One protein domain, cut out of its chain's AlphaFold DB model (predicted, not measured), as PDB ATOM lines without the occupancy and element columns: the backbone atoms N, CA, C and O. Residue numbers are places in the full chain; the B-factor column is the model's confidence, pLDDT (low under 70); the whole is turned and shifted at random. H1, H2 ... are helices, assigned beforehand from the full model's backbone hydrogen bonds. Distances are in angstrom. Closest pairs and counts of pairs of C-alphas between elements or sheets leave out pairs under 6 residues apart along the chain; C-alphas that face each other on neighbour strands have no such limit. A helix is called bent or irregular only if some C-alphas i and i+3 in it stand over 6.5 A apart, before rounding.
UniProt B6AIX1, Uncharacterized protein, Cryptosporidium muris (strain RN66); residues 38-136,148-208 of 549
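AT A GLANCE: This is residues 38 to 136 and 148 to 208 of the 549 residues of an uncharacterized protein of Cryptosporidium muris (strain RN66) (UniProt B6AIX1). H5 runs through the middle of a compact pack of helices, with H2 and H4 on one side of it and the hairpin of H7 and H8 on the other; H1 covers H2 and H4 from outside. The short H3 and H6 pack together toward one end. The printed part has 160 residues with eight named helices, H1 to H8 in chain order, and no named strand: the class is all helix. It is compact, with a radius of gyration of the C-alphas of 15.3 A and spans of 45 by 34 by 26 A.

IN THESE COORDINATES: Find C-alpha 38 at (99.687, 41.013, 6.742); from there H1, residues 38 to 54, runs 24.8 A. Next come H2, residues 61 to 77, 24.3 A long, and the short H3, residues 82 to 90. H4 spans residues 93 to 106 and is irregular: C-alphas 101 and 104 are 7.5 A apart. Look for C-alpha 112 at (95.673, 71.502, 20.028), where H5, residues 112 to 129, begins its 26.1 A. After the cut come H6, residues 148 to 163, 22.0 A, and H7, residues 165 to 179, 21.7 A. H8, residues 184 to 207, is the longest at 35.2 A and ends at C-alpha 207, (81.723, 43.530, 30.241).

HOW THE PARTS SIT: H1, H2, H4 and H5 form a bundle, helices side by side, up and down, each running against the one before. H1 and H2 are a hairpin at 18 degrees, closest at the C-alphas of Leu 54 and Val 61, 6.5 A. H4 and H5, the two hubs, form another at 25 degrees; the closest C-alphas, of Leu 101 and Tyr 119, are 6.4 A apart. H5 touches H2, the C-alphas of Ser 69 and Ile 118 closest at 5.2 A. H5 also touches H8, with the C-alphas of Gly 120 and Ala 193 closest at 4.3 A. H7 and H8 are a hairpin at 21 degrees, with the C-alphas of Ile 179 and Lys 187 closest at 5.5 A. Residues 151 to 158 of H6 touch H3, where the C-alphas of Ile 89 and Ser 158 are closest at 7.1 A. H1 and H8 are apart. Every O i to N i+4 pair is within hydrogen-bond range in H1, H2, H3, H5, H6 and H7; H4 has 7 of 10 and H8 19 of 20.

THE WHOLE: The two C-alphas farthest apart, of Asn 59 and Asp 148, are 46.5 A apart. Residues 137 to 147 are not printed, and C-alphas 136 and 148 are 10.4 A apart across this cut. Of the links printed whole, H1 to H2 is short, the others are tight and none is long. The mean pLDDT of the printed part is 81.4; 28 residues are under 70, among them 57 to 62, 103 to 112 and 180 to 185.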
ATOM      1  N   GLU A  38      98.460  40.409   7.279       63.78
ATOM      2  CA  GLU A  38      99.687  41.013   6.742       63.78
ATOM      3  C   GLU A  38      99.608  42.546   6.625       63.78
ATOM      4  O   GLU A  38     100.574  43.232   6.969       63.78
ATOM      5  N   ASN A  39      98.452  43.099   6.241       70.81
ATOM      6  CA  ASN A  39      98.235  44.546   6.183       70.81
ATOM      7  C   ASN A  39      98.298  45.183   7.582       70.81
ATOM      8  O   ASN A  39      98.852  46.273   7.722       70.81
ATOM      9  N   LEU A  40      97.822  44.484   8.623       74.75
ATOM     10  CA  LEU A  40      97.883  44.969  10.011       74.75
ATOM     11  C   LEU A  40      99.324  45.093  10.519       74.75
ATOM     12  O   LEU A  40      99.676  46.081  11.155       74.75
ATOM     13  N   ASN A  41     100.172  44.104  10.229       76.19
ATOM     14  CA  ASN A  41     101.581  44.135  10.635       76.19
ATOM     15  C   ASN A  41     102.323  45.313   9.990       76.19
ATOM     16  O   ASN A  41     102.963  46.097  10.687       76.19
ATOM     17  N   SER A  42     102.175  45.468   8.669       78.25
ATOM     18  CA  SER A  42     102.758  46.586   7.916       78.25
ATOM     19  C   SER A  42     102.299  47.939   8.470       78.25
ATOM     20  O   SER A  42     103.104  48.847   8.681       78.25
ATOM     21  N   PHE A  43     101.007  48.051   8.782       79.25
ATOM     22  CA  PHE A  43     100.424  49.237   9.391       79.25
ATOM     23  C   PHE A  43     101.063  49.587  10.746       79.25
ATOM     24  O   PHE A  43     101.505  50.720  10.956       79.25
ATOM     25  N   LEU A  44     101.169  48.616  11.658       81.31
ATOM     26  CA  LEU A  44     101.755  48.839  12.983       81.31
ATOM     27  C   LEU A  44     103.241  49.210  12.895       81.31
ATOM     28  O   LEU A  44     103.704  50.052  13.664       81.31
ATOM     29  N   ASP A  45     103.982  48.644  11.942       82.06
ATOM     30  CA  ASP A  45     105.381  49.010  11.695       82.06
ATOM     31  C   ASP A  45     105.521  50.453  11.185       82.06
ATOM     32  O   ASP A  45     106.423  51.184  11.615       82.06
ATOM     33  N   ILE A  46     104.606  50.903  10.317       81.94
ATOM     34  CA  ILE A  46     104.547  52.298   9.856       81.94
ATOM     35  C   ILE A  46     104.281  53.238  11.036       81.94
ATOM     36  O   ILE A  46     105.015  54.221  11.198       81.94
ATOM     37  N   LEU A  47     103.300  52.925  11.889       80.31
ATOM     38  CA  LEU A  47     103.003  53.728  13.078       80.31
ATOM     39  C   LEU A  47     104.187  53.773  14.048       80.31
ATOM     40  O   LEU A  47     104.576  54.860  14.473       80.31
ATOM     41  N   LYS A  48     104.820  52.630  14.351       82.75
ATOM     42  CA  LYS A  48     106.025  52.568  15.205       82.75
ATOM     43  C   LYS A  48     107.156  53.423  14.635       82.75
ATOM     44  O   LYS A  48     107.812  54.168  15.366       82.75
ATOM     45  N   SER A  49     107.372  53.359  13.321       82.81
ATOM     46  CA  SER A  49     108.374  54.173  12.628       82.81
ATOM     47  C   SER A  49     108.080  55.669  12.768       82.81
ATOM     48  O   SER A  49     108.981  56.440  13.115       82.81
ATOM     49  N   LYS A  50     106.826  56.091  12.574       80.44
ATOM     50  CA  LYS A  50     106.413  57.499  12.679       80.44
ATOM     51  C   LYS A  50     106.435  58.021  14.113       80.44
ATOM     52  O   LYS A  50     106.995  59.091  14.336       80.44
ATOM     53  N   LEU A  51     105.986  57.230  15.083       77.88
ATOM     54  CA  LEU A  51     106.173  57.501  16.512       77.88
ATOM     55  C   LEU A  51     107.652  57.705  16.848       77.88
ATOM     56  O   LEU A  51     108.027  58.708  17.444       77.88
ATOM     57  N   SER A  52     108.535  56.818  16.382       79.12
ATOM     58  CA  SER A  52     109.974  56.956  16.642       79.12
ATOM     59  C   SER A  52     110.585  58.233  16.045       79.12
ATOM     60  O   SER A  52     111.593  58.723  16.557       79.12
ATOM     61  N   ARG A  53     109.998  58.768  14.963       75.56
ATOM     62  CA  ARG A  53     110.393  60.051  14.362       75.56
ATOM     63  C   ARG A  53     109.873  61.234  15.171       75.56
ATOM     64  O   ARG A  53     110.635  62.179  15.344       75.56
ATOM     65  N   LEU A  54     108.656  61.154  15.716       71.31
ATOM     66  CA  LEU A  54     108.109  62.179  16.613       71.31
ATOM     67  C   LEU A  54     109.023  62.455  17.806       71.31
ATOM     68  O   LEU A  54     109.358  63.604  18.069       71.31
ATOM     69  N   TYR A  55     109.516  61.402  18.457       68.38
ATOM     70  CA  TYR A  55     110.438  61.541  19.587       68.38
ATOM     71  C   TYR A  55     111.809  62.129  19.211       68.38
ATOM     72  O   TYR A  55     112.566  62.538  20.092       68.38
ATOM     73  N   LYS A  56     112.173  62.143  17.921       70.06
ATOM     74  CA  LYS A  56     113.509  62.535  17.441       70.06
ATOM     75  C   LYS A  56     113.556  63.904  16.769       70.06
ATOM     76  O   LYS A  56     114.628  64.505  16.765       70.06
ATOM     77  N   ASP A  57     112.458  64.378  16.182       63.91
ATOM     78  CA  ASP A  57     112.437  65.596  15.363       63.91
ATOM     79  C   ASP A  57     111.373  66.592  15.848       63.91
ATOM     80  O   ASP A  57     110.180  66.447  15.587       63.91
ATOM     81  N   SER A  58     111.820  67.639  16.548       59.41
ATOM     82  CA  SER A  58     110.955  68.687  17.100       59.41
ATOM     83  C   SER A  58     110.488  69.721  16.070       59.41
ATOM     84  O   SER A  58     109.682  70.582  16.413       59.41
ATOM     85  N   ASN A  59     111.000  69.690  14.832       60.62
ATOM     86  CA  ASN A  59     110.768  70.763  13.859       60.62
ATOM     87  C   ASN A  59     109.589  70.500  12.901       60.62
ATOM     88  O   ASN A  59     109.057  71.459  12.354       60.62
ATOM     89  N   ASN A  60     109.148  69.243  12.735       65.44
ATOM     90  CA  ASN A  60     108.072  68.837  11.804       65.44
ATOM     91  C   ASN A  60     106.885  68.146  12.507       65.44
ATOM     92  O   ASN A  60     106.209  67.294  11.934       65.44
ATOM     93  N   VAL A  61     106.643  68.491  13.773       66.81
ATOM     94  CA  VAL A  61     105.657  67.818  14.636       66.81
ATOM     95  C   VAL A  61     104.254  67.835  14.016       66.81
ATOM     96  O   VAL A  61     103.611  66.798  13.956       66.81
ATOM     97  N   VAL A  62     103.795  68.966  13.472       68.12
ATOM     98  CA  VAL A  62     102.437  69.090  12.902       68.12
ATOM     99  C   VAL A  62     102.219  68.154  11.704       68.12
ATOM    100  O   VAL A  62     101.218  67.438  11.660       68.12
ATOM    101  N   ASP A  63     103.174  68.098  10.773       71.75
ATOM    102  CA  ASP A  63     103.069  67.259   9.572       71.75
ATOM    103  C   ASP A  63     103.055  65.767   9.924       71.75
ATOM    104  O   ASP A  63     102.297  64.987   9.348       71.75
ATOM    105  N   ILE A  64     103.862  65.357  10.909       73.56
ATOM    106  CA  ILE A  64     103.911  63.957  11.341       73.56
ATOM    107  C   ILE A  64     102.597  63.547  12.031       73.56
ATOM    108  O   ILE A  64     102.185  62.398  11.891       73.56
ATOM    109  N   TYR A  65     101.903  64.458  12.720       74.31
ATOM    110  CA  TYR A  65     100.615  64.151  13.363       74.31
ATOM    111  C   TYR A  65      99.495  64.023  12.350       74.31
ATOM    112  O   TYR A  65      98.681  63.119  12.477       74.31
ATOM    113  N   SER A  66      99.461  64.905  11.350       76.06
ATOM    114  CA  SER A  66      98.482  64.805  10.267       76.06
ATOM    115  C   SER A  66      98.622  63.474   9.527       76.06
ATOM    116  O   SER A  66      97.620  62.815   9.267       76.06
ATOM    117  N   LEU A  67      99.864  63.038   9.281       79.12
ATOM    118  CA  LEU A  67     100.147  61.704   8.759       79.12
ATOM    119  C   LEU A  67      99.608  60.626   9.707       79.12
ATOM    120  O   LEU A  67      98.699  59.892   9.338       79.12
ATOM    121  N   ILE A  68     100.072  60.588  10.960       81.00
ATOM    122  CA  ILE A  68      99.630  59.580  11.939       81.00
ATOM    123  C   ILE A  68      98.102  59.518  12.039       81.00
ATOM    124  O   ILE A  68      97.542  58.427  12.007       81.00
ATOM    125  N   SER A  69      97.424  60.663  12.107       80.50
ATOM    126  CA  SER A  69      95.966  60.724  12.125       80.50
ATOM    127  C   SER A  69      95.370  60.094  10.868       80.50
ATOM    128  O   SER A  69      94.517  59.225  10.990       80.50
ATOM    129  N   SER A  70      95.856  60.465   9.677       81.19
ATOM    130  CA  SER A  70      95.416  59.877   8.406       81.19
ATOM    131  C   SER A  70      95.586  58.359   8.384       81.19
ATOM    132  O   SER A  70      94.693  57.655   7.929       81.19
ATOM    133  N   GLU A  71      96.699  57.835   8.898       82.00
ATOM    134  CA  GLU A  71      96.925  56.390   8.941       82.00
ATOM    135  C   GLU A  71      95.981  55.687   9.912       82.00
ATOM    136  O   GLU A  71      95.395  54.664   9.568       82.00
ATOM    137  N   ILE A  72      95.784  56.231  11.113       80.06
ATOM    138  CA  ILE A  72      94.841  55.644  12.073       80.06
ATOM    139  C   ILE A  72      93.410  55.706  11.509       80.06
ATOM    140  O   ILE A  72      92.655  54.749  11.666       80.06
ATOM    141  N   THR A  73      93.039  56.777  10.801       79.88
ATOM    142  CA  THR A  73      91.743  56.866  10.116       79.88
ATOM    143  C   THR A  73      91.623  55.836   8.995       79.88
ATOM    144  O   THR A  73      90.582  55.197   8.882       79.88
ATOM    145  N   GLU A  74      92.671  55.616   8.197       75.00
ATOM    146  CA  GLU A  74      92.680  54.540   7.200       75.00
ATOM    147  C   GLU A  74      92.477  53.170   7.853       75.00
ATOM    148  O   GLU A  74      91.675  52.391   7.348       75.00
ATOM    149  N   LEU A  75      93.116  52.891   8.998       71.25
ATOM    150  CA  LEU A  75      92.850  51.668   9.764       71.25
ATOM    151  C   LEU A  75      91.372  51.565  10.157       71.25
ATOM    152  O   LEU A  75      90.769  50.505   9.997       71.25
ATOM    153  N   TRP A  76      90.794  52.656  10.661       71.81
ATOM    154  CA  TRP A  76      89.401  52.691  11.102       71.81
ATOM    155  C   TRP A  76      88.418  52.406   9.955       71.81
ATOM    156  O   TRP A  76      87.509  51.593  10.108       71.81
ATOM    157  N   MET A  77      88.656  52.993   8.777       66.75
ATOM    158  CA  MET A  77      87.817  52.839   7.579       66.75
ATOM    159  C   MET A  77      87.814  51.424   6.985       66.75
ATOM    160  O   MET A  77      86.929  51.095   6.197       66.75
ATOM    161  N   ILE A  78      88.791  50.581   7.329       63.03
ATOM    162  CA  ILE A  78      88.855  49.195   6.841       63.03
ATOM    163  C   ILE A  78      87.847  48.288   7.578       63.03
ATOM    164  O   ILE A  78      87.495  47.219   7.078       63.03
ATOM    165  N   GLY A  79      87.326  48.735   8.723       65.25
ATOM    166  CA  GLY A  79      86.348  48.008   9.523       65.25
ATOM    167  C   GLY A  79      86.987  47.151  10.614       65.25
ATOM    168  O   GLY A  79      88.084  46.606  10.475       65.25
ATOM    169  N   VAL A  80      86.274  47.038  11.733       72.38
ATOM    170  CA  VAL A  80      86.722  46.323  12.927       72.38
ATOM    171  C   VAL A  80      86.004  44.973  13.008       72.38
ATOM    172  O   VAL A  80      84.788  44.895  12.846       72.38
ATOM    173  N   SER A  81      86.752  43.894  13.251       80.75
ATOM    174  CA  SER A  81      86.197  42.565  13.541       80.75
ATOM    175  C   SER A  81      86.888  41.949  14.746       80.75
ATOM    176  O   SER A  81      88.040  42.283  15.035       80.75
ATOM    177  N   ARG A  82      86.237  40.988  15.408       82.06
ATOM    178  CA  ARG A  82      86.826  40.284  16.562       82.06
ATOM    179  C   ARG A  82      88.207  39.702  16.251       82.06
ATOM    180  O   ARG A  82      89.131  39.825  17.056       82.06
ATOM    181  N   LYS A  83      88.375  39.125  15.057       78.81
ATOM    182  CA  LYS A  83      89.650  38.566  14.572       78.81
ATOM    183  C   LYS A  83      90.745  39.626  14.463       78.81
ATOM    184  O   LYS A  83      91.857  39.415  14.947       78.81
ATOM    185  N   ILE A  84      90.431  40.767  13.851       80.75
ATOM    186  CA  ILE A  84      91.379  41.878  13.692       80.75
ATOM    187  C   ILE A  84      91.734  42.465  15.061       80.75
ATOM    188  O   ILE A  84      92.910  42.706  15.319       80.75
ATOM    189  N   THR A  85      90.757  42.618  15.959       86.00
ATOM    190  CA  THR A  85      90.963  43.119  17.326       86.00
ATOM    191  C   THR A  85      91.925  42.237  18.116       86.00
ATOM    192  O   THR A  85      92.903  42.739  18.669       86.00
ATOM    193  N   LEU A  86      91.704  40.917  18.132       85.50
ATOM    194  CA  LEU A  86      92.608  39.986  18.811       85.50
ATOM    195  C   LEU A  86      94.018  40.065  18.227       85.50
ATOM    196  O   LEU A  86      94.993  40.133  18.975       85.50
ATOM    197  N   LYS A  87      94.138  40.136  16.896       83.94
ATOM    198  CA  LYS A  87      95.449  40.241  16.259       83.94
ATOM    199  C   LYS A  87      96.142  41.571  16.555       83.94
ATOM    200  O   LYS A  87      97.354  41.601  16.742       83.94
ATOM    201  N   PHE A  88      95.388  42.660  16.631       85.69
ATOM    202  CA  PHE A  88      95.893  43.972  17.017       85.69
ATOM    203  C   PHE A  88      96.444  43.963  18.449       85.69
ATOM    204  O   PHE A  88      97.531  44.490  18.689       85.69
ATOM    205  N   ILE A  89      95.740  43.308  19.378       88.12
ATOM    206  CA  ILE A  89      96.201  43.100  20.757       88.12
ATOM    207  C   ILE A  89      97.489  42.261  20.778       88.12
ATOM    208  O   ILE A  89      98.477  42.683  21.375       88.12
ATOM    209  N   GLU A  90      97.526  41.123  20.071       85.81
ATOM    210  CA  GLU A  90      98.717  40.257  19.981       85.81
ATOM    211  C   GLU A  90      99.963  40.984  19.450       85.81
ATOM    212  O   GLU A  90     101.088  40.652  19.823       85.81
ATOM    213  N   LEU A  91      99.775  41.953  18.552       85.88
ATOM    214  CA  LEU A  91     100.849  42.717  17.914       85.88
ATOM    215  C   LEU A  91     101.251  43.983  18.687       85.88
ATOM    216  O   LEU A  91     101.964  44.838  18.146       85.88
ATOM    217  N   ASP A  92     100.831  44.084  19.950       86.44
ATOM    218  CA  ASP A  92     101.138  45.194  20.854       86.44
ATOM    219  C   ASP A  92     100.524  46.537  20.405       86.44
ATOM    220  O   ASP A  92     101.015  47.624  20.719       86.44
ATOM    221  N   GLY A  93      99.425  46.479  19.643       87.12
ATOM    222  CA  GLY A  93      98.742  47.658  19.112       87.12
ATOM    223  C   GLY A  93      98.177  48.571  20.205       87.12
ATOM    224  O   GLY A  93      98.231  49.795  20.082       87.12
ATOM    225  N   MET A  94      97.724  48.001  21.325       90.31
ATOM    226  CA  MET A  94      97.207  48.775  22.461       90.31
ATOM    227  C   MET A  94      98.275  49.675  23.095       90.31
ATOM    228  O   MET A  94      97.978  50.805  23.479       90.31
ATOM    229  N   ASN A  95      99.533  49.229  23.147       89.44
ATOM    230  CA  ASN A  95     100.642  50.051  23.635       89.44
ATOM    231  C   ASN A  95     101.023  51.168  22.655       89.44
ATOM    232  O   ASN A  95     101.455  52.239  23.083       89.44
ATOM    233  N   ILE A  96     100.826  50.963  21.349       87.31
ATOM    234  CA  ILE A  96     100.957  52.038  20.357       87.31
ATOM    235  C   ILE A  96      99.877  53.097  20.599       87.31
ATOM    236  O   ILE A  96     100.197  54.282  20.673       87.31
ATOM    237  N   PHE A  97      98.621  52.685  20.803       90.25
ATOM    238  CA  PHE A  97      97.541  53.608  21.161       90.25
ATOM    239  C   PHE A  97      97.829  54.342  22.470       90.25
ATOM    240  O   PHE A  97      97.699  55.562  22.510       90.25
ATOM    241  N   ARG A  98      98.322  53.652  23.506       90.00
ATOM    242  CA  ARG A  98      98.780  54.284  24.753       90.00
ATOM    243  C   ARG A  98      99.784  55.408  24.474       90.00
ATOM    244  O   ARG A  98      99.573  56.530  24.924       90.00
ATOM    245  N   GLN A  99     100.851  55.135  23.720       86.81
ATOM    246  CA  GLN A  99     101.866  56.144  23.381       86.81
ATOM    247  C   GLN A  99     101.258  57.338  22.642       86.81
ATOM    248  O   GLN A  99     101.590  58.478  22.951       86.81
ATOM    249  N   LEU A 100     100.338  57.083  21.709       85.81
ATOM    250  CA  LEU A 100      99.648  58.127  20.954       85.81
ATOM    251  C   LEU A 100      98.726  58.986  21.841       85.81
ATOM    252  O   LEU A 100      98.627  60.196  21.652       85.81
ATOM    253  N   LEU A 101      98.080  58.391  22.843       86.19
ATOM    254  CA  LEU A 101      97.236  59.118  23.792       86.19
ATOM    255  C   LEU A 101      98.062  59.994  24.757       86.19
ATOM    256  O   LEU A 101      97.629  61.096  25.107       86.19
ATOM    257  N   TYR A 102      99.284  59.576  25.113       81.81
ATOM    258  CA  TYR A 102     100.213  60.355  25.952       81.81
ATOM    259  C   TYR A 102     100.838  61.574  25.260       81.81
ATOM    260  O   TYR A 102     101.411  62.434  25.929       81.81
ATOM    261  N   ILE A 103     100.685  61.699  23.942       68.56
ATOM    262  CA  ILE A 103     101.408  62.666  23.118       68.56
ATOM    263  C   ILE A 103     101.379  64.127  23.646       68.56
ATOM    264  O   ILE A 103     102.402  64.815  23.592       68.56
ATOM    265  N   LYS A 104     100.239  64.632  24.154       63.34
ATOM    266  CA  LYS A 104     100.153  66.020  24.667       63.34
ATOM    267  C   LYS A 104     100.983  66.262  25.928       63.34
ATOM    268  O   LYS A 104     101.395  67.398  26.144       63.34
ATOM    269  N   GLU A 105     101.218  65.247  26.759       57.25
ATOM    270  CA  GLU A 105     101.954  65.427  28.020       57.25
ATOM    271  C   GLU A 105     103.460  65.634  27.785       57.25
ATOM    272  O   GLU A 105     104.130  66.275  28.593       57.25
ATOM    273  N   GLU A 106     103.992  65.150  26.659       53.12
ATOM    274  CA  GLU A 106     105.429  65.193  26.360       53.12
ATOM    275  C   GLU A 106     105.841  66.382  25.477       53.12
ATOM    276  O   GLU A 106     106.997  66.816  25.515       53.12
ATOM    277  N   HIS A 107     104.909  66.969  24.717       56.16
ATOM    278  CA  HIS A 107     105.210  68.028  23.753       56.16
ATOM    279  C   HIS A 107     104.335  69.283  23.961       56.16
ATOM    280  O   HIS A 107     103.322  69.486  23.301       56.16
ATOM    281  N   ASN A 108     104.799  70.208  24.810       51.16
ATOM    282  CA  ASN A 108     104.165  71.514  25.110       51.16
ATOM    283  C   ASN A 108     103.949  72.468  23.901       51.16
ATOM    284  O   ASN A 108     103.441  73.572  24.081       51.16
ATOM    285  N   PHE A 109     104.370  72.093  22.688       46.97
ATOM    286  CA  PHE A 109     104.356  72.934  21.478       46.97
ATOM    287  C   PHE A 109     103.277  72.546  20.453       46.97
ATOM    288  O   PHE A 109     103.231  73.124  19.367       46.97
ATOM    289  N   ILE A 110     102.434  71.554  20.751       52.09
ATOM    290  CA  ILE A 110     101.476  71.018  19.778       52.09
ATOM    291  C   ILE A 110     100.311  71.991  19.553       52.09
ATOM    292  O   ILE A 110      99.721  72.520  20.495       52.09
ATOM    293  N   ASN A 111      99.929  72.166  18.285       57.22
ATOM    294  CA  ASN A 111      98.656  72.776  17.924       57.22
ATOM    295  C   ASN A 111      97.513  71.854  18.389       57.22
ATOM    296  O   ASN A 111      97.426  70.716  17.928       57.22
ATOM    297  N   ASN A 112      96.663  72.322  19.310       65.06
ATOM    298  CA  ASN A 112      95.673  71.502  20.028       65.06
ATOM    299  C   ASN A 112      94.794  70.628  19.119       65.06
ATOM    300  O   ASN A 112      94.394  69.545  19.537       65.06
ATOM    301  N   THR A 113      94.544  71.068  17.886       72.19
ATOM    302  CA  THR A 113      93.651  70.426  16.918       72.19
ATOM    303  C   THR A 113      94.120  69.035  16.472       72.19
ATOM    304  O   THR A 113      93.365  68.081  16.618       72.19
ATOM    305  N   SER A 114      95.367  68.866  16.015       74.38
ATOM    306  CA  SER A 114      95.828  67.577  15.454       74.38
ATOM    307  C   SER A 114      95.935  66.468  16.504       74.38
ATOM    308  O   SER A 114      95.724  65.297  16.214       74.38
ATOM    309  N   ALA A 115      96.245  66.825  17.752       78.44
ATOM    310  CA  ALA A 115      96.212  65.866  18.852       78.44
ATOM    311  C   ALA A 115      94.773  65.450  19.205       78.44
ATOM    312  O   ALA A 115      94.532  64.281  19.490       78.44
ATOM    313  N   ASN A 116      93.815  66.382  19.149       84.00
ATOM    314  CA  ASN A 116      92.405  66.077  19.395       84.00
ATOM    315  C   ASN A 116      91.822  65.153  18.310       84.00
ATOM    316  O   ASN A 116      91.021  64.284  18.637       84.00
ATOM    317  N   GLU A 117      92.257  65.294  17.053       84.25
ATOM    318  CA  GLU A 117      91.897  64.373  15.962       84.25
ATOM    319  C   GLU A 117      92.387  62.950  16.254       84.25
ATOM    320  O   GLU A 117      91.586  62.017  16.255       84.25
ATOM    321  N   ILE A 118      93.667  62.782  16.614       86.69
ATOM    322  CA  ILE A 118      94.226  61.473  16.996       86.69
ATOM    323  C   ILE A 118      93.450  60.872  18.176       86.69
ATOM    324  O   ILE A 118      93.118  59.687  18.158       86.69
ATOM    325  N   TYR A 119      93.129  61.680  19.190       90.12
ATOM    326  CA  TYR A 119      92.326  61.235  20.330       90.12
ATOM    327  C   TYR A 119      90.941  60.763  19.902       90.12
ATOM    328  O   TYR A 119      90.523  59.685  20.315       90.12
ATOM    329  N   GLY A 120      90.256  61.533  19.057       89.50
ATOM    330  CA  GLY A 120      88.940  61.174  18.546       89.50
ATOM    331  C   GLY A 120      88.948  59.867  17.767       89.50
ATOM    332  O   GLY A 120      88.112  59.006  18.031       89.50
ATOM    333  N   VAL A 121      89.925  59.671  16.877       89.50
ATOM    334  CA  VAL A 121      90.025  58.432  16.092       89.50
ATOM    335  C   VAL A 121      90.350  57.235  16.991       89.50
ATOM    336  O   VAL A 121      89.710  56.195  16.864       89.50
ATOM    337  N   ILE A 122      91.287  57.364  17.938       91.75
ATOM    338  CA  ILE A 122      91.620  56.261  18.857       91.75
ATOM    339  C   ILE A 122      90.427  55.913  19.752       91.75
ATOM    340  O   ILE A 122      90.103  54.736  19.883       91.75
ATOM    341  N   LEU A 123      89.747  56.903  20.343       93.75
ATOM    342  CA  LEU A 123      88.536  56.660  21.138       93.75
ATOM    343  C   LEU A 123      87.423  56.031  20.290       93.75
ATOM    344  O   LEU A 123      86.725  55.151  20.781       93.75
ATOM    345  N   GLY A 124      87.293  56.433  19.022       91.81
ATOM    346  CA  GLY A 124      86.389  55.817  18.050       91.81
ATOM    347  C   GLY A 124      86.692  54.335  17.830       91.81
ATOM    348  O   GLY A 124      85.814  53.503  18.026       91.81
ATOM    349  N   ILE A 125      87.948  53.987  17.533       90.62
ATOM    350  CA  ILE A 125      88.363  52.587  17.353       90.62
ATOM    351  C   ILE A 125      88.146  51.781  18.637       90.62
ATOM    352  O   ILE A 125      87.638  50.666  18.575       90.62
ATOM    353  N   LEU A 126      88.512  52.327  19.801       92.94
ATOM    354  CA  LEU A 126      88.315  51.656  21.089       92.94
ATOM    355  C   LEU A 126      86.827  51.422  21.387       92.94
ATOM    356  O   LEU A 126      86.453  50.356  21.878       92.94
ATOM    357  N   CYS A 127      85.973  52.395  21.075       93.00
ATOM    358  CA  CYS A 127      84.524  52.254  21.171       93.00
ATOM    359  C   CYS A 127      84.020  51.129  20.257       93.00
ATOM    360  O   CYS A 127      83.233  50.299  20.696       93.00
ATOM    361  N   ASP A 128      84.501  51.060  19.019       89.81
ATOM    362  CA  ASP A 128      84.011  50.088  18.042       89.81
ATOM    363  C   ASP A 128      84.523  48.658  18.324       89.81
ATOM    364  O   ASP A 128      83.782  47.694  18.150       89.81
ATOM    365  N   ILE A 129      85.755  48.479  18.833       89.00
ATOM    366  CA  ILE A 129      86.249  47.147  19.254       89.00
ATOM    367  C   ILE A 129      85.523  46.617  20.501       89.00
ATOM    368  O   ILE A 129      85.557  45.412  20.757       89.00
ATOM    369  N   THR A 130      84.936  47.519  21.298       90.56
ATOM    370  CA  THR A 130      84.172  47.197  22.511       90.56
ATOM    371  C   THR A 130      82.666  47.120  22.258       90.56
ATOM    372  O   THR A 130      81.924  46.803  23.181       90.56
ATOM    373  N   ASP A 131      82.206  47.384  21.032       88.62
ATOM    374  CA  ASP A 131      80.785  47.354  20.686       88.62
ATOM    375  C   ASP A 131      80.247  45.910  20.743       88.62
ATOM    376  O   ASP A 131      80.813  45.028  20.088       88.62
ATOM    377  N   PRO A 132      79.163  45.631  21.497       80.88
ATOM    378  CA  PRO A 132      78.589  44.288  21.584       80.88
ATOM    379  C   PRO A 132      78.169  43.704  20.223       80.88
ATOM    380  O   PRO A 132      78.182  42.480  20.075       80.88
ATOM    381  N   ASP A 133      77.853  44.550  19.237       81.44
ATOM    382  CA  ASP A 133      77.424  44.162  17.888       81.44
ATOM    383  C   ASP A 133      78.608  43.986  16.904       81.44
ATOM    384  O   ASP A 133      78.418  43.907  15.689       81.44
ATOM    385  N   ILE A 134      79.852  43.901  17.397       81.44
ATOM    386  CA  ILE A 134      81.042  43.723  16.555       81.44
ATOM    387  C   ILE A 134      81.010  42.418  15.733       81.44
ATOM    388  O   ILE A 134      80.838  41.314  16.261       81.44
ATOM    389  N   ASN A 135      81.274  42.533  14.428       76.38
ATOM    390  CA  ASN A 135      81.311  41.399  13.502       76.38
ATOM    391  C   ASN A 135      82.433  40.396  13.839       76.38
ATOM    392  O   ASN A 135      83.568  40.771  14.151       76.38
ATOM    393  N   GLU A 136      82.153  39.098  13.695       66.88
ATOM    394  CA  GLU A 136      83.123  38.023  13.973       66.88
ATOM    395  C   GLU A 136      84.276  37.958  12.945       66.88
ATOM    396  O   GLU A 136      85.397  37.579  13.296       66.88
ATOM    397  N   ASP A 148      82.880  33.833  23.906       77.19
ATOM    398  CA  ASP A 148      82.485  35.253  23.958       77.19
ATOM    399  C   ASP A 148      83.019  35.944  25.217       77.19
ATOM    400  O   ASP A 148      83.626  37.011  25.158       77.19
ATOM    401  N   LYS A 149      82.888  35.281  26.370       82.75
ATOM    402  CA  LYS A 149      83.375  35.804  27.648       82.75
ATOM    403  C   LYS A 149      84.890  36.030  27.648       82.75
ATOM    404  O   LYS A 149      85.354  37.067  28.104       82.75
ATOM    405  N   THR A 150      85.671  35.072  27.149       84.88
ATOM    406  CA  THR A 150      87.139  35.200  27.096       84.88
ATOM    407  C   THR A 150      87.604  36.285  26.130       84.88
ATOM    408  O   THR A 150      88.615  36.923  26.400       84.88
ATOM    409  N   TYR A 151      86.877  36.517  25.032       87.56
ATOM    410  CA  TYR A 151      87.169  37.616  24.112       87.56
ATOM    411  C   TYR A 151      87.020  38.971  24.818       87.56
ATOM    412  O   TYR A 151      87.957  39.769  24.827       87.56
ATOM    413  N   TRP A 152      85.883  39.185  25.485       90.25
ATOM    414  CA  TRP A 152      85.605  40.436  26.190       90.25
ATOM    415  C   TRP A 152      86.553  40.686  27.362       90.25
ATOM    416  O   TRP A 152      87.063  41.794  27.507       90.25
ATOM    417  N   LEU A 153      86.860  39.649  28.147       90.12
ATOM    418  CA  LEU A 153      87.842  39.757  29.228       90.12
ATOM    419  C   LEU A 153      89.242  40.097  28.702       90.12
ATOM    420  O   LEU A 153      89.915  40.933  29.294       90.12
ATOM    421  N   ASN A 154      89.666  39.525  27.570       90.38
ATOM    422  CA  ASN A 154      90.966  39.846  26.973       90.38
ATOM    423  C   ASN A 154      91.047  41.312  26.510       90.38
ATOM    424  O   ASN A 154      92.071  41.970  26.697       90.38
ATOM    425  N   ILE A 155      89.966  41.853  25.933       91.12
ATOM    426  CA  ILE A 155      89.897  43.278  25.576       91.12
ATOM    427  C   ILE A 155      89.978  44.151  26.823       91.12
ATOM    428  O   ILE A 155      90.773  45.093  26.851       91.12
ATOM    429  N   LEU A 156      89.181  43.826  27.845       93.06
ATOM    430  CA  LEU A 156      89.165  44.563  29.099       93.06
ATOM    431  C   LEU A 156      90.562  44.586  29.735       93.06
ATOM    432  O   LEU A 156      91.097  45.666  29.976       93.06
ATOM    433  N   GLU A 157      91.198  43.425  29.906       91.88
ATOM    434  CA  GLU A 157      92.560  43.318  30.444       91.88
ATOM    435  C   GLU A 157      93.576  44.114  29.610       91.88
ATOM    436  O   GLU A 157      94.448  44.791  30.160       91.88
ATOM    437  N   SER A 158      93.446  44.090  28.280       91.62
ATOM    438  CA  SER A 158      94.344  44.815  27.377       91.62
ATOM    439  C   SER A 158      94.219  46.332  27.516       91.62
ATOM    440  O   SER A 158      95.241  47.024  27.558       91.62
ATOM    441  N   ILE A 159      92.995  46.859  27.613       92.19
ATOM    442  CA  ILE A 159      92.735  48.292  27.822       92.19
ATOM    443  C   ILE A 159      93.203  48.712  29.216       92.19
ATOM    444  O   ILE A 159      93.869  49.738  29.365       92.19
ATOM    445  N   GLU A 160      92.920  47.908  30.234       89.38
ATOM    446  CA  GLU A 160      93.328  48.182  31.608       89.38
ATOM    447  C   GLU A 160      94.845  48.219  31.782       89.38
ATOM    448  O   GLU A 160      95.361  49.135  32.422       89.38
ATOM    449  N   HIS A 161      95.554  47.236  31.224       88.38
ATOM    450  CA  HIS A 161      97.002  47.122  31.359       88.38
ATOM    451  C   HIS A 161      97.748  48.117  30.467       88.38
ATOM    452  O   HIS A 161      98.721  48.735  30.898       88.38
ATOM    453  N   SER A 162      97.302  48.268  29.217       87.94
ATOM    454  CA  SER A 162      98.031  49.054  28.222       87.94
ATOM    455  C   SER A 162      97.614  50.514  28.248       87.94
ATOM    456  O   SER A 162      98.477  51.375  28.297       87.94
ATOM    457  N   ILE A 163      96.318  50.829  28.225       87.88
ATOM    458  CA  ILE A 163      95.846  52.214  28.073       87.88
ATOM    459  C   ILE A 163      95.678  52.894  29.430       87.88
ATOM    460  O   ILE A 163      96.133  54.021  29.577       87.88
ATOM    461  N   GLU A 164      95.115  52.195  30.417       91.00
ATOM    462  CA  GLU A 164      94.764  52.701  31.754       91.00
ATOM    463  C   GLU A 164      93.580  53.686  31.762       91.00
ATOM    464  O   GLU A 164      93.539  54.684  31.039       91.00
ATOM    465  N   PHE A 165      92.631  53.479  32.681       92.31
ATOM    466  CA  PHE A 165      91.460  54.356  32.838       92.31
ATOM    467  C   PHE A 165      91.823  55.824  33.111       92.31
ATOM    468  O   PHE A 165      91.144  56.732  32.635       92.31
ATOM    469  N   ASN A 166      92.918  56.081  33.830       91.25
ATOM    470  CA  ASN A 166      93.376  57.446  34.092       91.25
ATOM    471  C   ASN A 166      93.842  58.178  32.833       91.25
ATOM    472  O   ASN A 166      93.620  59.384  32.722       91.25
ATOM    473  N   LEU A 167      94.448  57.473  31.875       92.00
ATOM    474  CA  LEU A 167      94.818  58.074  30.598       92.00
ATOM    475  C   LEU A 167      93.571  58.461  29.805       92.00
ATOM    476  O   LEU A 167      93.510  59.573  29.286       92.00
ATOM    477  N   ILE A 168      92.550  57.597  29.786       94.12
ATOM    478  CA  ILE A 168      91.247  57.907  29.176       94.12
ATOM    479  C   ILE A 168      90.662  59.176  29.817       94.12
ATOM    480  O   ILE A 168      90.281  60.107  29.109       94.12
ATOM    481  N   GLY A 169      90.678  59.268  31.151       92.88
ATOM    482  CA  GLY A 169      90.243  60.463  31.880       92.88
ATOM    483  C   GLY A 169      91.001  61.735  31.485       92.88
ATOM    484  O   GLY A 169      90.389  62.770  31.221       92.88
ATOM    485  N   LYS A 170      92.332  61.666  31.380       91.00
ATOM    486  CA  LYS A 170      93.172  62.793  30.934       91.00
ATOM    487  C   LYS A 170      92.865  63.221  29.498       91.00
ATOM    488  O   LYS A 170      92.788  64.417  29.220       91.00
ATOM    489  N   VAL A 171      92.677  62.262  28.593       91.31
ATOM    490  CA  VAL A 171      92.333  62.516  27.188       91.31
ATOM    491  C   VAL A 171      90.988  63.236  27.092       91.31
ATOM    492  O   VAL A 171      90.907  64.280  26.446       91.31
ATOM    493  N   LEU A 172      89.965  62.753  27.803       92.81
ATOM    494  CA  LEU A 172      88.652  63.404  27.863       92.81
ATOM    495  C   LEU A 172      88.738  64.824  28.444       92.81
ATOM    496  O   LEU A 172      88.141  65.747  27.895       92.81
ATOM    497  N   MET A 173      89.548  65.036  29.486       89.38
ATOM    498  CA  MET A 173      89.807  66.373  30.037       89.38
ATOM    499  C   MET A 173      90.443  67.317  29.020       89.38
ATOM    500  O   MET A 173      90.042  68.476  28.903       89.38
ATOM    501  N   ASN A 174      91.418  66.832  28.256       87.50
ATOM    502  CA  ASN A 174      92.071  67.622  27.218       87.50
ATOM    503  C   ASN A 174      91.101  68.001  26.090       87.50
ATOM    504  O   ASN A 174      91.159  69.132  25.596       87.50
ATOM    505  N   LEU A 175      90.209  67.086  25.707       88.38
ATOM    506  CA  LEU A 175      89.148  67.339  24.734       88.38
ATOM    507  C   LEU A 175      88.165  68.399  25.261       88.38
ATOM    508  O   LEU A 175      87.969  69.418  24.601       88.38
ATOM    509  N   GLU A 176      87.645  68.249  26.484       86.19
ATOM    510  CA  GLU A 176      86.708  69.210  27.094       86.19
ATOM    511  C   GLU A 176      87.277  70.622  27.219       86.19
ATOM    512  O   GLU A 176      86.596  71.602  26.908       86.19
ATOM    513  N   ASN A 177      88.542  70.741  27.629       84.12
ATOM    514  CA  ASN A 177      89.205  72.038  27.730       84.12
ATOM    515  C   ASN A 177      89.346  72.714  26.356       84.12
ATOM    516  O   ASN A 177      89.235  73.938  26.263       84.12
ATOM    517  N   SER A 178      89.532  71.930  25.289       81.69
ATOM    518  CA  SER A 178      89.700  72.446  23.923       81.69
ATOM    519  C   SER A 178      88.406  73.049  23.351       81.69
ATOM    520  O   SER A 178      88.467  74.050  22.636       81.69
ATOM    521  N   ILE A 179      87.227  72.544  23.752       78.56
ATOM    522  CA  ILE A 179      85.913  73.070  23.312       78.56
ATOM    523  C   ILE A 179      85.777  74.573  23.589       78.56
ATOM    524  O   ILE A 179      85.170  75.307  22.807       78.56
ATOM    525  N   SER A 180      86.349  75.047  24.700       66.19
ATOM    526  CA  SER A 180      86.259  76.452  25.111       66.19
ATOM    527  C   SER A 180      87.028  77.422  24.202       66.19
ATOM    528  O   SER A 180      86.741  78.619  24.216       66.19
ATOM    529  N   THR A 181      87.973  76.922  23.399       64.44
ATOM    530  CA  THR A 181      88.909  77.732  22.603       64.44
ATOM    531  C   THR A 181      88.785  77.556  21.086       64.44
ATOM    532  O   THR A 181      89.381  78.340  20.349       64.44
ATOM    533  N   ASP A 182      88.035  76.558  20.613       62.94
ATOM    534  CA  ASP A 182      88.004  76.155  19.199       62.94
ATOM    535  C   ASP A 182      86.862  76.791  18.369       62.94
ATOM    536  O   ASP A 182      85.917  77.383  18.896       62.94
ATOM    537  N   ILE A 183      86.966  76.692  17.035       61.94
ATOM    538  CA  ILE A 183      85.955  77.113  16.038       61.94
ATOM    539  C   ILE A 183      84.836  76.056  15.957       61.94
ATOM    540  O   ILE A 183      85.095  74.879  16.189       61.94
ATOM    541  N   ASP A 184      83.609  76.447  15.597       62.12
ATOM    542  CA  ASP A 184      82.403  75.599  15.664       62.12
ATOM    543  C   ASP A 184      82.535  74.207  15.008       62.12
ATOM    544  O   ASP A 184      82.169  73.223  15.642       62.12
ATOM    545  N   ASN A 185      83.149  74.074  13.825       63.50
ATOM    546  CA  ASN A 185      83.329  72.758  13.178       63.50
ATOM    547  C   ASN A 185      84.259  71.808  13.961       63.50
ATOM    548  O   ASN A 185      84.071  70.596  13.941       63.50
ATOM    549  N   ASN A 186      85.261  72.337  14.671       72.88
ATOM    550  CA  ASN A 186      86.139  71.507  15.502       72.88
ATOM    551  C   ASN A 186      85.449  71.100  16.806       72.88
ATOM    552  O   ASN A 186      85.760  70.044  17.349       72.88
ATOM    553  N   LYS A 187      84.496  71.905  17.294       80.06
ATOM    554  CA  LYS A 187      83.723  71.566  18.493       80.06
ATOM    555  C   LYS A 187      82.884  70.316  18.277       80.06
ATOM    556  O   LYS A 187      82.884  69.470  19.156       80.06
ATOM    557  N   GLU A 188      82.236  70.173  17.122       84.31
ATOM    558  CA  GLU A 188      81.412  68.996  16.811       84.31
ATOM    559  C   GLU A 188      82.244  67.703  16.765       84.31
ATOM    560  O   GLU A 188      81.869  66.694  17.366       84.31
ATOM    561  N   ASN A 189      83.429  67.752  16.148       85.50
ATOM    562  CA  ASN A 189      84.364  66.623  16.134       85.50
ATOM    563  C   ASN A 189      84.848  66.261  17.548       85.50
ATOM    564  O   ASN A 189      84.925  65.085  17.899       85.50
ATOM    565  N   ILE A 190      85.158  67.267  18.375       88.06
ATOM    566  CA  ILE A 190      85.583  67.061  19.766       88.06
ATOM    567  C   ILE A 190      84.432  66.506  20.618       88.06
ATOM    568  O   ILE A 190      84.648  65.578  21.394       88.06
ATOM    569  N   ASP A 191      83.215  67.029  20.465       89.19
ATOM    570  CA  ASP A 191      82.031  66.527  21.167       89.19
ATOM    571  C   ASP A 191      81.754  65.068  20.792       89.19
ATOM    572  O   ASP A 191      81.513  64.258  21.688       89.19
ATOM    573  N   THR A 192      81.888  64.716  19.509       91.69
ATOM    574  CA  THR A 192      81.767  63.334  19.016       91.69
ATOM    575  C   THR A 192      82.841  62.424  19.615       91.69
ATOM    576  O   THR A 192      82.546  61.308  20.047       91.69
ATOM    577  N   ALA A 193      84.087  62.899  19.696       92.94
ATOM    578  CA  ALA A 193      85.186  62.168  20.327       92.94
ATOM    579  C   ALA A 193      84.918  61.893  21.816       92.94
ATOM    580  O   ALA A 193      85.156  60.782  22.293       92.94
ATOM    581  N   ILE A 194      84.381  62.878  22.543       94.25
ATOM    582  CA  ILE A 194      83.966  62.707  23.941       94.25
ATOM    583  C   ILE A 194      82.836  61.681  24.030       94.25
ATOM    584  O   ILE A 194      82.940  60.767  24.843       94.25
ATOM    585  N   SER A 195      81.807  61.770  23.178       95.38
ATOM    586  CA  SER A 195      80.708  60.794  23.153       95.38
ATOM    587  C   SER A 195      81.219  59.368  22.937       95.38
ATOM    588  O   SER A 195      80.825  58.459  23.664       95.38
ATOM    589  N   LYS A 196      82.154  59.164  22.000       95.69
ATOM    590  CA  LYS A 196      82.794  57.858  21.766       95.69
ATOM    591  C   LYS A 196      83.604  57.381  22.972       95.69
ATOM    592  O   LYS A 196      83.544  56.206  23.318       95.69
ATOM    593  N   GLY A 197      84.317  58.277  23.655       96.75
ATOM    594  CA  GLY A 197      85.031  57.933  24.885       96.75
ATOM    595  C   GLY A 197      84.108  57.575  26.057       96.75
ATOM    596  O   GLY A 197      84.435  56.683  26.834       96.75
ATOM    597  N   LEU A 198      82.944  58.220  26.174       97.06
ATOM    598  CA  LEU A 198      81.924  57.860  27.164       97.06
ATOM    599  C   LEU A 198      81.256  56.520  26.819       97.06
ATOM    600  O   LEU A 198      81.117  55.673  27.698       97.06
ATOM    601  N   GLN A 199      80.939  56.281  25.542       96.94
ATOM    602  CA  GLN A 199      80.398  54.999  25.079       96.94
ATOM    603  C   GLN A 199      81.379  53.846  25.309       96.94
ATOM    604  O   GLN A 199      80.971  52.784  25.762       96.94
ATOM    605  N   LEU A 200      82.679  54.062  25.082       96.56
ATOM    606  CA  LEU A 200      83.721  53.098  25.442       96.56
ATOM    607  C   LEU A 200      83.628  52.703  26.924       96.56
ATOM    608  O   LEU A 200      83.691  51.524  27.250       96.56
ATOM    609  N   ILE A 201      83.475  53.673  27.829       96.81
ATOM    610  CA  ILE A 201      83.371  53.394  29.269       96.81
ATOM    611  C   ILE A 201      82.114  52.576  29.577       96.81
ATOM    612  O   ILE A 201      82.186  51.644  30.373       96.81
ATOM    613  N   GLU A 202      80.986  52.895  28.942       95.38
ATOM    614  CA  GLU A 202      79.750  52.122  29.078       95.38
ATOM    615  C   GLU A 202      79.921  50.681  28.581       95.38
ATOM    616  O   GLU A 202      79.584  49.746  29.305       95.38
ATOM    617  N   ASN A 203      80.532  50.489  27.410       94.69
ATOM    618  CA  ASN A 203      80.807  49.162  26.864       94.69
ATOM    619  C   ASN A 203      81.690  48.337  27.817       94.69
ATOM    620  O   ASN A 203      81.436  47.156  28.037       94.69
ATOM    621  N   LEU A 204      82.710  48.953  28.428       95.12
ATOM    622  CA  LEU A 204      83.563  48.287  29.420       95.12
ATOM    623  C   LEU A 204      82.791  47.928  30.697       95.12
ATOM    624  O   LEU A 204      82.997  46.849  31.250       95.12
ATOM    625  N   LEU A 205      81.890  48.804  31.149       94.56
ATOM    626  CA  LEU A 205      81.002  48.522  32.277       94.56
ATOM    627  C   LEU A 205      80.049  47.363  31.973       94.56
ATOM    628  O   LEU A 205      79.774  46.583  32.875       94.56
ATOM    629  N   ASP A 206      79.593  47.201  30.732       92.25
ATOM    630  CA  ASP A 206      78.752  46.065  30.339       92.25
ATOM    631  C   ASP A 206      79.531  44.723  30.324       92.25
ATOM    632  O   ASP A 206      78.920  43.663  30.483       92.25
ATOM    633  N   ILE A 207      80.870  44.738  30.199       91.38
ATOM    634  CA  ILE A 207      81.723  43.530  30.241       91.38
ATOM    635  C   ILE A 207      81.896  42.994  31.671       91.38
ATOM    636  O   ILE A 207      81.669  41.808  31.919       91.38
ATOM    637  N   ASP A 208      82.337  43.845  32.604       92.38
ATOM    638  CA  ASP A 208      82.480  43.502  34.029       92.38
ATOM    639  C   ASP A 208      82.084  44.705  34.910       92.38
ATOM    640  O   ASP A 208      82.943  45.500  35.314       92.38
TER     641      ASP A 208